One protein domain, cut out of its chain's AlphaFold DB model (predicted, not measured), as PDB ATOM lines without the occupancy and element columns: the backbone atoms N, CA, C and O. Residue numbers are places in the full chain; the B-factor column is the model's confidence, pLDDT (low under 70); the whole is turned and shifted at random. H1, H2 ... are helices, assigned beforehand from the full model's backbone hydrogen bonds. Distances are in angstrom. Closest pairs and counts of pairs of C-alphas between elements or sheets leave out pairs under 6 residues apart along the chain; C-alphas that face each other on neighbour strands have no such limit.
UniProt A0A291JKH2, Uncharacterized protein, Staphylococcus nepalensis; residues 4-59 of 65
ATOM      1  N   ILE A   4      -6.815  41.664   4.353       94.31
ATOM      2  CA  ILE A   4      -7.234  40.370   3.795       94.31
ATOM      3  C   ILE A   4      -6.056  39.398   3.686       94.31
ATOM      4  O   ILE A   4      -6.163  38.258   4.127       94.31
ATOM      5  N   SER A   5      -4.900  39.857   3.193       92.94
ATOM      6  CA  SER A   5      -3.713  39.010   3.058       92.94
ATOM      7  C   SER A   5      -3.181  38.541   4.410       92.94
ATOM      8  O   SER A   5      -2.813  37.379   4.544       92.94
ATOM      9  N   ASN A   6      -3.169  39.412   5.424       93.62
ATOM     10  CA  ASN A   6      -2.773  39.024   6.778       93.62
ATOM     11  C   ASN A   6      -3.725  37.978   7.363       93.62
ATOM     12  O   ASN A   6      -3.271  36.976   7.912       93.62
ATOM     13  N   ARG A   7      -5.041  38.181   7.215       94.69
ATOM     14  CA  ARG A   7      -6.060  37.242   7.694       94.69
ATOM     15  C   ARG A   7      -5.934  35.873   7.017       94.69
ATOM     16  O   ARG A   7      -5.974  34.849   7.699       94.69
ATOM     17  N   GLU A   8      -5.768  35.850   5.698       94.50
ATOM     18  CA  GLU A   8      -5.604  34.614   4.927       94.50
ATOM     19  C   GLU A   8      -4.289  33.895   5.256       94.50
ATOM     20  O   GLU A   8      -4.280  32.670   5.360       94.50
ATOM     21  N   ALA A   9      -3.201  34.633   5.508       94.00
ATOM     22  CA  ALA A   9      -1.908  34.057   5.884       94.00
ATOM     23  C   ALA A   9      -1.957  33.280   7.211       94.00
ATOM     24  O   ALA A   9      -1.247  32.289   7.370       94.00
ATOM     25  N   ILE A  10      -2.813  33.699   8.145       92.75
ATOM     26  CA  ILE A  10      -3.051  32.985   9.409       92.75
ATOM     27  C   ILE A  10      -4.256  32.029   9.346       92.75
ATOM     28  O   ILE A  10      -4.618  31.435  10.363       92.75
ATOM     29  N   GLY A  11      -4.870  31.873   8.168       94.75
ATOM     30  CA  GLY A  11      -5.926  30.898   7.897       94.75
ATOM     31  C   GLY A  11      -7.262  31.174   8.587       94.75
ATOM     32  O   GLY A  11      -7.989  30.223   8.858       94.75
ATOM     33  N   LEU A  12      -7.585  32.434   8.901       95.56
ATOM     34  CA  LEU A  12      -8.846  32.776   9.570       95.56
ATOM     35  C   LEU A  12      -9.928  33.225   8.589       95.56
ATOM     36  O   LEU A  12      -9.680  33.992   7.657       95.56
ATOM     37  N   SER A  13     -11.168  32.826   8.849       96.56
ATOM     38  CA  SER A  13     -12.343  33.516   8.311       96.56
ATOM     39  C   SER A  13     -12.539  34.888   8.977       96.56
ATOM     40  O   SER A  13     -11.940  35.191  10.013       96.56
ATOM     41  N   VAL A  14     -13.375  35.747   8.383       95.94
ATOM     42  CA  VAL A  14     -13.675  37.075   8.948       95.94
ATOM     43  C   VAL A  14     -14.330  36.950  10.329       95.94
ATOM     44  O   VAL A  14     -13.932  37.654  11.255       95.94
ATOM     45  N   ASP A  15     -15.272  36.017  10.499       96.69
ATOM     46  CA  ASP A  15     -15.915  35.753  11.791       96.69
ATOM     47  C   ASP A  15     -14.926  35.246  12.845       96.69
ATOM     48  O   ASP A  15     -14.964  35.683  13.993       96.69
ATOM     49  N   GLU A  16     -13.998  34.356  12.481       97.06
ATOM     50  CA  GLU A  16     -12.960  33.899  13.413       97.06
ATOM     51  C   GLU A  16     -12.012  35.024  13.819       97.06
ATOM     52  O   GLU A  16     -11.638  35.110  14.991       97.06
ATOM     53  N   LEU A  17     -11.640  35.897  12.879       96.12
ATOM     54  CA  LEU A  17     -10.837  37.077  13.178       96.12
ATOM     55  C   LEU A  17     -11.566  37.978  14.179       96.12
ATOM     56  O   LEU A  17     -10.997  38.317  15.216       96.12
ATOM     57  N   VAL A  18     -12.826  38.322  13.907       95.81
ATOM     58  CA  VAL A  18     -13.629  39.178  14.790       95.81
ATOM     59  C   VAL A  18     -13.780  38.552  16.171       95.81
ATOM     60  O   VAL A  18     -13.483  39.212  17.162       95.81
ATOM     61  N   ASN A  19     -14.121  37.266  16.253       96.12
ATOM     62  CA  ASN A  19     -14.248  36.567  17.530       96.12
ATOM     63  C   ASN A  19     -12.946  36.593  18.343       96.12
ATOM     64  O   ASN A  19     -12.978  36.830  19.552       96.12
ATOM     65  N   ARG A  20     -11.788  36.392  17.699       95.62
ATOM     66  CA  ARG A  20     -10.488  36.487  18.380       95.62
ATOM     67  C   ARG A  20     -10.197  37.907  18.849       95.62
ATOM     68  O   ARG A  20      -9.789  38.086  19.993       95.62
ATOM     69  N   LEU A  21     -10.438  38.907  18.004       95.50
ATOM     70  CA  LEU A  21     -10.225  40.310  18.358       95.50
ATOM     71  C   LEU A  21     -11.118  40.724  19.530       95.50
ATOM     72  O   LEU A  21     -10.614  41.272  20.507       95.50
ATOM     73  N   THR A  22     -12.410  40.403  19.489       94.12
ATOM     74  CA  THR A  22     -13.339  40.661  20.596       94.12
ATOM     75  C   THR A  22     -12.901  39.932  21.866       94.12
ATOM     76  O   THR A  22     -12.901  40.535  22.935       94.12
ATOM     77  N   SER A  23     -12.452  38.678  21.771       94.75
ATOM     78  CA  SER A  23     -12.007  37.913  22.943       94.75
ATOM     79  C   SER A  23     -10.723  38.448  23.589       94.75
ATOM     80  O   SER A  23     -10.568  38.298  24.798       94.75
ATOM     81  N   ILE A  24      -9.789  39.007  22.813       95.56
ATOM     82  CA  ILE A  24      -8.475  39.452  23.314       95.56
ATOM     83  C   ILE A  24      -8.515  40.924  23.729       95.56
ATOM     84  O   ILE A  24      -7.980  41.297  24.771       95.56
ATOM     85  N   TYR A  25      -9.162  41.758  22.919       93.56
ATOM     86  CA  TYR A  25      -9.099  43.215  23.019       93.56
ATOM     87  C   TYR A  25     -10.432  43.858  23.416       93.56
ATOM     88  O   TYR A  25     -10.495  45.079  23.539       93.56
ATOM     89  N   ASN A  26     -11.496  43.067  23.607       91.81
ATOM     90  CA  ASN A  26     -12.850  43.556  23.888       91.81
ATOM     91  C   ASN A  26     -13.320  44.605  22.857       91.81
ATOM     92  O   ASN A  26     -13.833  45.668  23.206       91.81
ATOM     93  N   THR A  27     -13.079  44.326  21.571       89.88
ATOM     94  CA  THR A  27     -13.410  45.246  20.474       89.88
ATOM     95  C   THR A  27     -14.891  45.205  20.113       89.88
ATOM     96  O   THR A  27     -15.550  44.169  20.222       89.88
ATOM     97  N   GLY A  28     -15.390  46.333  19.599       88.44
ATOM     98  CA  GLY A  28     -16.693  46.430  18.934       88.44
ATOM     99  C   GLY A  28     -16.632  46.180  17.423       88.44
ATOM    100  O   GLY A  28     -17.532  46.615  16.705       88.44
ATOM    101  N   LEU A  29     -15.562  45.549  16.922       92.62
ATOM    102  CA  LEU A  29     -15.429  45.242  15.498       92.62
ATOM    103  C   LEU A  29     -16.484  44.213  15.094       92.62
ATOM    104  O   LEU A  29     -16.684  43.216  15.777       92.62
ATOM    105  N   SER A  30     -17.144  44.449  13.963       94.69
ATOM    106  CA  SER A  30     -18.128  43.526  13.405       94.69
ATOM    107  C   SER A  30     -17.598  42.851  12.145       94.69
ATOM    108  O   SER A  30     -16.801  43.431  11.400       94.69
ATOM    109  N   THR A  31     -18.091  41.642  11.869       95.38
ATOM    110  CA  THR A  31     -17.790  40.894  10.637       95.38
ATOM    111  C   THR A  31     -18.082  41.739   9.395       95.38
ATOM    112  O   THR A  31     -17.274  41.787   8.470       95.38
ATOM    113  N   GLU A  32     -19.194  42.486   9.402       96.25
ATOM    114  CA  GLU A  32     -19.556  43.380   8.300       96.25
ATOM    115  C   GLU A  32     -18.514  44.487   8.085       96.25
ATOM    116  O   GLU A  32     -18.113  44.740   6.947       96.25
ATOM    117  N   LEU A  33     -18.059  45.143   9.158       94.75
ATOM    118  CA  LEU A  33     -17.080  46.221   9.049       94.75
ATOM    119  C   LEU A  33     -15.764  45.702   8.466       94.75
ATOM    120  O   LEU A  33     -15.253  46.297   7.519       94.75
ATOM    121  N   ILE A  34     -15.249  44.581   8.977       95.00
ATOM    122  CA  ILE A  34     -14.012  43.977   8.469       95.00
ATOM    123  C   ILE A  34     -14.152  43.606   6.989       95.00
ATOM    124  O   ILE A  34     -13.297  43.985   6.192       95.00
ATOM    125  N   ALA A  35     -15.255  42.969   6.582       94.88
ATOM    126  CA  ALA A  35     -15.489  42.615   5.179       94.88
ATOM    127  C   ALA A  35     -15.547  43.848   4.253       94.88
ATOM    128  O   ALA A  35     -14.997  43.836   3.144       94.88
ATOM    129  N   ARG A  36     -16.173  44.945   4.704       94.69
ATOM    130  CA  ARG A  36     -16.201  46.214   3.955       94.69
ATOM    131  C   ARG A  36     -14.818  46.858   3.870       94.69
ATOM    132  O   ARG A  36     -14.497  47.433   2.833       94.69
ATOM    133  N   VAL A  37     -13.996  46.759   4.914       93.38
ATOM    134  CA  VAL A  37     -12.608  47.253   4.898       93.38
ATOM    135  C   VAL A  37     -11.757  46.434   3.925       93.38
ATOM    136  O   VAL A  37     -11.065  47.019   3.096       93.38
ATOM    137  N   GLU A  38     -11.871  45.102   3.940       92.44
ATOM    138  CA  GLU A  38     -11.192  44.219   2.976       92.44
ATOM    139  C   GLU A  38     -11.600  44.517   1.526       92.44
ATOM    140  O   GLU A  38     -10.770  44.483   0.620       92.44
ATOM    141  N   SER A  39     -12.861  44.904   1.318       92.69
ATOM    142  CA  SER A  39     -13.394  45.325   0.015       92.69
ATOM    143  C   SER A  39     -13.101  46.791  -0.335       92.69
ATOM    144  O   SER A  39     -13.609  47.292  -1.338       92.69
ATOM    145  N   LYS A  40     -12.317  47.511   0.482       89.88
ATOM    146  CA  LYS A  40     -12.005  48.948   0.337       89.88
ATOM    147  C   LYS A  40     -13.241  49.870   0.317       89.88
ATOM    148  O   LYS A  40     -13.189  50.981  -0.206       89.88
ATOM    149  N   GLN A  41     -14.351  49.424   0.902       91.88
ATOM    150  CA  GLN A  41     -15.628  50.146   0.995       91.88
ATOM    151  C   GLN A  41     -15.813  50.884   2.328       91.88
ATOM    152  O   GLN A  41     -16.724  51.698   2.462       91.88
ATOM    153  N   ALA A  42     -14.970  50.605   3.321       92.44
ATOM    154  CA  ALA A  42     -14.989  51.260   4.622       92.44
ATOM    155  C   ALA A  42     -13.567  51.543   5.113       92.44
ATOM    156  O   ALA A  42     -12.596  50.946   4.646       92.44
ATOM    157  N   LYS A  43     -13.457  52.463   6.073       90.31
ATOM    158  CA  LYS A  43     -12.217  52.760   6.791       90.31
ATOM    159  C   LYS A  43     -12.385  52.391   8.257       90.31
ATOM    160  O   LYS A  43     -13.466  52.549   8.817       90.31
ATOM    161  N   LEU A  44     -11.300  51.919   8.853       91.75
ATOM    162  CA  LEU A  44     -11.211  51.646  10.281       91.75
ATOM    163  C   LEU A  44     -10.929  52.935  11.053       91.75
ATOM    164  O   LEU A  44     -10.340  53.876  10.514       91.75
ATOM    165  N   SER A  45     -11.325  52.962  12.323       92.62
ATOM    166  CA  SER A  45     -10.866  53.999  13.245       92.62
ATOM    167  C   SER A  45      -9.380  53.803  13.567       92.62
ATOM    168  O   SER A  45      -8.870  52.686  13.490       92.62
ATOM    169  N   GLU A  46      -8.670  54.860  13.974       92.38
ATOM    170  CA  GLU A  46      -7.255  54.740  14.372       92.38
ATOM    171  C   GLU A  46      -7.047  53.730  15.510       92.38
ATOM    172  O   GLU A  46      -6.050  53.009  15.535       92.38
ATOM    173  N   HIS A  47      -8.014  53.639  16.424       92.62
ATOM    174  CA  HIS A  47      -8.009  52.659  17.504       92.62
ATOM    175  C   HIS A  47      -8.064  51.220  16.973       92.62
ATOM    176  O   HIS A  47      -7.251  50.384  17.366       92.62
ATOM    177  N   ASP A  48      -8.973  50.939  16.038       93.31
ATOM    178  CA  ASP A  48      -9.114  49.604  15.452       93.31
ATOM    179  C   ASP A  48      -7.911  49.230  14.585       93.31
ATOM    180  O   ASP A  48      -7.456  48.087  14.617       93.31
ATOM    181  N   VAL A  49      -7.357  50.201  13.849       93.94
ATOM    182  CA  VAL A  49      -6.111  50.018  13.096       93.94
ATOM    183  C   VAL A  49      -5.000  49.597  14.046       93.94
ATOM    184  O   VAL A  49      -4.329  48.609  13.768       93.94
ATOM    185  N   LYS A  50      -4.842  50.281  15.185       94.12
ATOM    186  CA  LYS A  50      -3.807  49.952  16.169       94.12
ATOM    187  C   LYS A  50      -3.944  48.517  16.686       94.12
ATOM    188  O   LYS A  50      -2.952  47.789  16.728       94.12
ATOM    189  N   ILE A  51      -5.163  48.100  17.024       95.00
ATOM    190  CA  ILE A  51      -5.438  46.730  17.480       95.00
ATOM    191  C   ILE A  51      -5.070  45.713  16.398       95.00
ATOM    192  O   ILE A  51      -4.381  44.735  16.679       95.00
ATOM    193  N   LEU A  52      -5.492  45.945  15.156       94.62
ATOM    194  CA  LEU A  52      -5.207  45.035  14.049       94.62
ATOM    195  C   LEU A  52      -3.708  44.967  13.741       94.62
ATOM    196  O   LEU A  52      -3.182  43.880  13.521       94.62
ATOM    197  N   THR A  53      -3.002  46.099  13.777       94.56
ATOM    198  CA  THR A  53      -1.546  46.123  13.582       94.56
ATOM    199  C   THR A  53      -0.801  45.364  14.673       94.56
ATOM    200  O   THR A  53       0.155  44.657  14.369       94.56
ATOM    201  N   GLU A  54      -1.263  45.442  15.924       95.06
ATOM    202  CA  GLU A  54      -0.679  44.682  17.028       95.06
ATOM    203  C   GLU A  54      -0.972  43.183  16.889       95.06
ATOM    204  O   GLU A  54      -0.056  42.367  16.963       95.06
ATOM    205  N   PHE A  55      -2.225  42.822  16.595       94.81
ATOM    206  CA  PHE A  55      -2.649  41.430  16.426       94.81
ATOM    207  C   PHE A  55      -1.896  40.715  15.296       94.81
ATOM    208  O   PHE A  55      -1.470  39.572  15.457       94.81
ATOM    209  N   PHE A  56      -1.717  41.385  14.155       93.94
ATOM    210  CA  PHE A  56      -1.003  40.835  13.002       93.94
ATOM    211  C   PHE A  56       0.510  41.069  13.047       93.94
ATOM    212  O   PHE A  56       1.209  40.635  12.133       93.94
ATOM    213  N   ASN A  57       1.022  41.739  14.085       94.00
ATOM    214  CA  ASN A  57       2.425  42.139  14.198       94.00
ATOM    215  C   ASN A  57       2.936  42.826  12.910       94.00
ATOM    216  O   ASN A  57       3.952  42.440  12.328       94.00
ATOM    217  N   THR A  58       2.176  43.815  12.433       92.75
ATOM    218  CA  THR A  58       2.406  44.534  11.169       92.75
ATOM    219  C   THR A  58       2.278  46.050  11.354       92.75
ATOM    220  O   THR A  58       2.026  46.532  12.458       92.75
ATOM    221  N   THR A  59       2.467  46.826  10.286       92.62
ATOM    222  CA  THR A  59       2.327  48.290  10.301       92.62
ATOM    223  C   THR A  59       0.975  48.737   9.742       92.62
ATOM    224  O   THR A  59       0.314  48.009   9.001       92.62
TER     225      THR A  59
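What this domain is: This is residues 4 to 59 of the 65 residues of an uncharacterized protein of Staphylococcus nepalensis (UniProt A0A291JKH2). This is a small, rounded cluster of four short helices, with the longest, H2, along one side and the other three each turned about perpendicular to it. H3 packs on the first part of H2, H1 comes near that same part, and H4 comes near the far end of H2. The printed part has 56 residues with four named helices, in the order H1, H2, H3, H4, and no named strand; the class is all helix. It is compact, with a radius of gyration of the C-alphas of 10.2 A and spans of 26 by 23 by 21 A.

Where its parts are: Find C-alpha 14 at (-13.675, 37.075, 8.948); from there H2, residues 14 to 25, runs 16.0 A to C-alpha 25 at (-9.099, 43.215, 23.019). Look before it for H1, residues 4 to 9, which begins with C-alpha 4 at (-7.234, 40.370, 3.795) and is 8.5 A long. After H2 you find H3, residues 31 to 38, 10.6 A from first to last C-alpha. H4, residues 46 to 55, is 14.2 A long and ends with C-alpha 55 at (-2.649, 41.430, 16.426).

How they stand to each other: Start at H2. It touches H3 with residues 14 to 18 alone; the closest C-alphas are those of Asp 15 and Thr 31, 5.6 A apart, and the lines stand about perpendicular at 74 degrees. H1 is close to H2 but not clearly touching it, with the C-alphas of Arg 7 and Leu 17 closest at 7.3 A; their lines are about perpendicular at 84 degrees. At Tyr 25, look across to Ile 51: their C-alphas, 7.5 A apart, are the closest of H2 and H4, which are close but not clearly touching, about perpendicular at 84 degrees. H1 and H3 are also close but not clearly touching, with the C-alphas of Ile 4 and Glu 38 closest at 5.6 A; their lines stand about perpendicular at 80 degrees. H4 is apart from both H1 and H3. In H1, H2, H3 and H4 every O i to N i+4 pair is within hydrogen-bond range.

The domain as a whole: The two C-alphas farthest apart are those of Ile 24 and Gln 41, 25.8 A. From the first printed C-alpha, Ile 4, to the last, Thr 59, it is 14.0 A. The printed part has no cut. The links from H1 to H2 and from H2 to H3 are tight, with 4 and 5 residues, and the link from H3 to H4 is short, with 7. The mean pLDDT of the printed part is 93.9, and no printed residue is under 70.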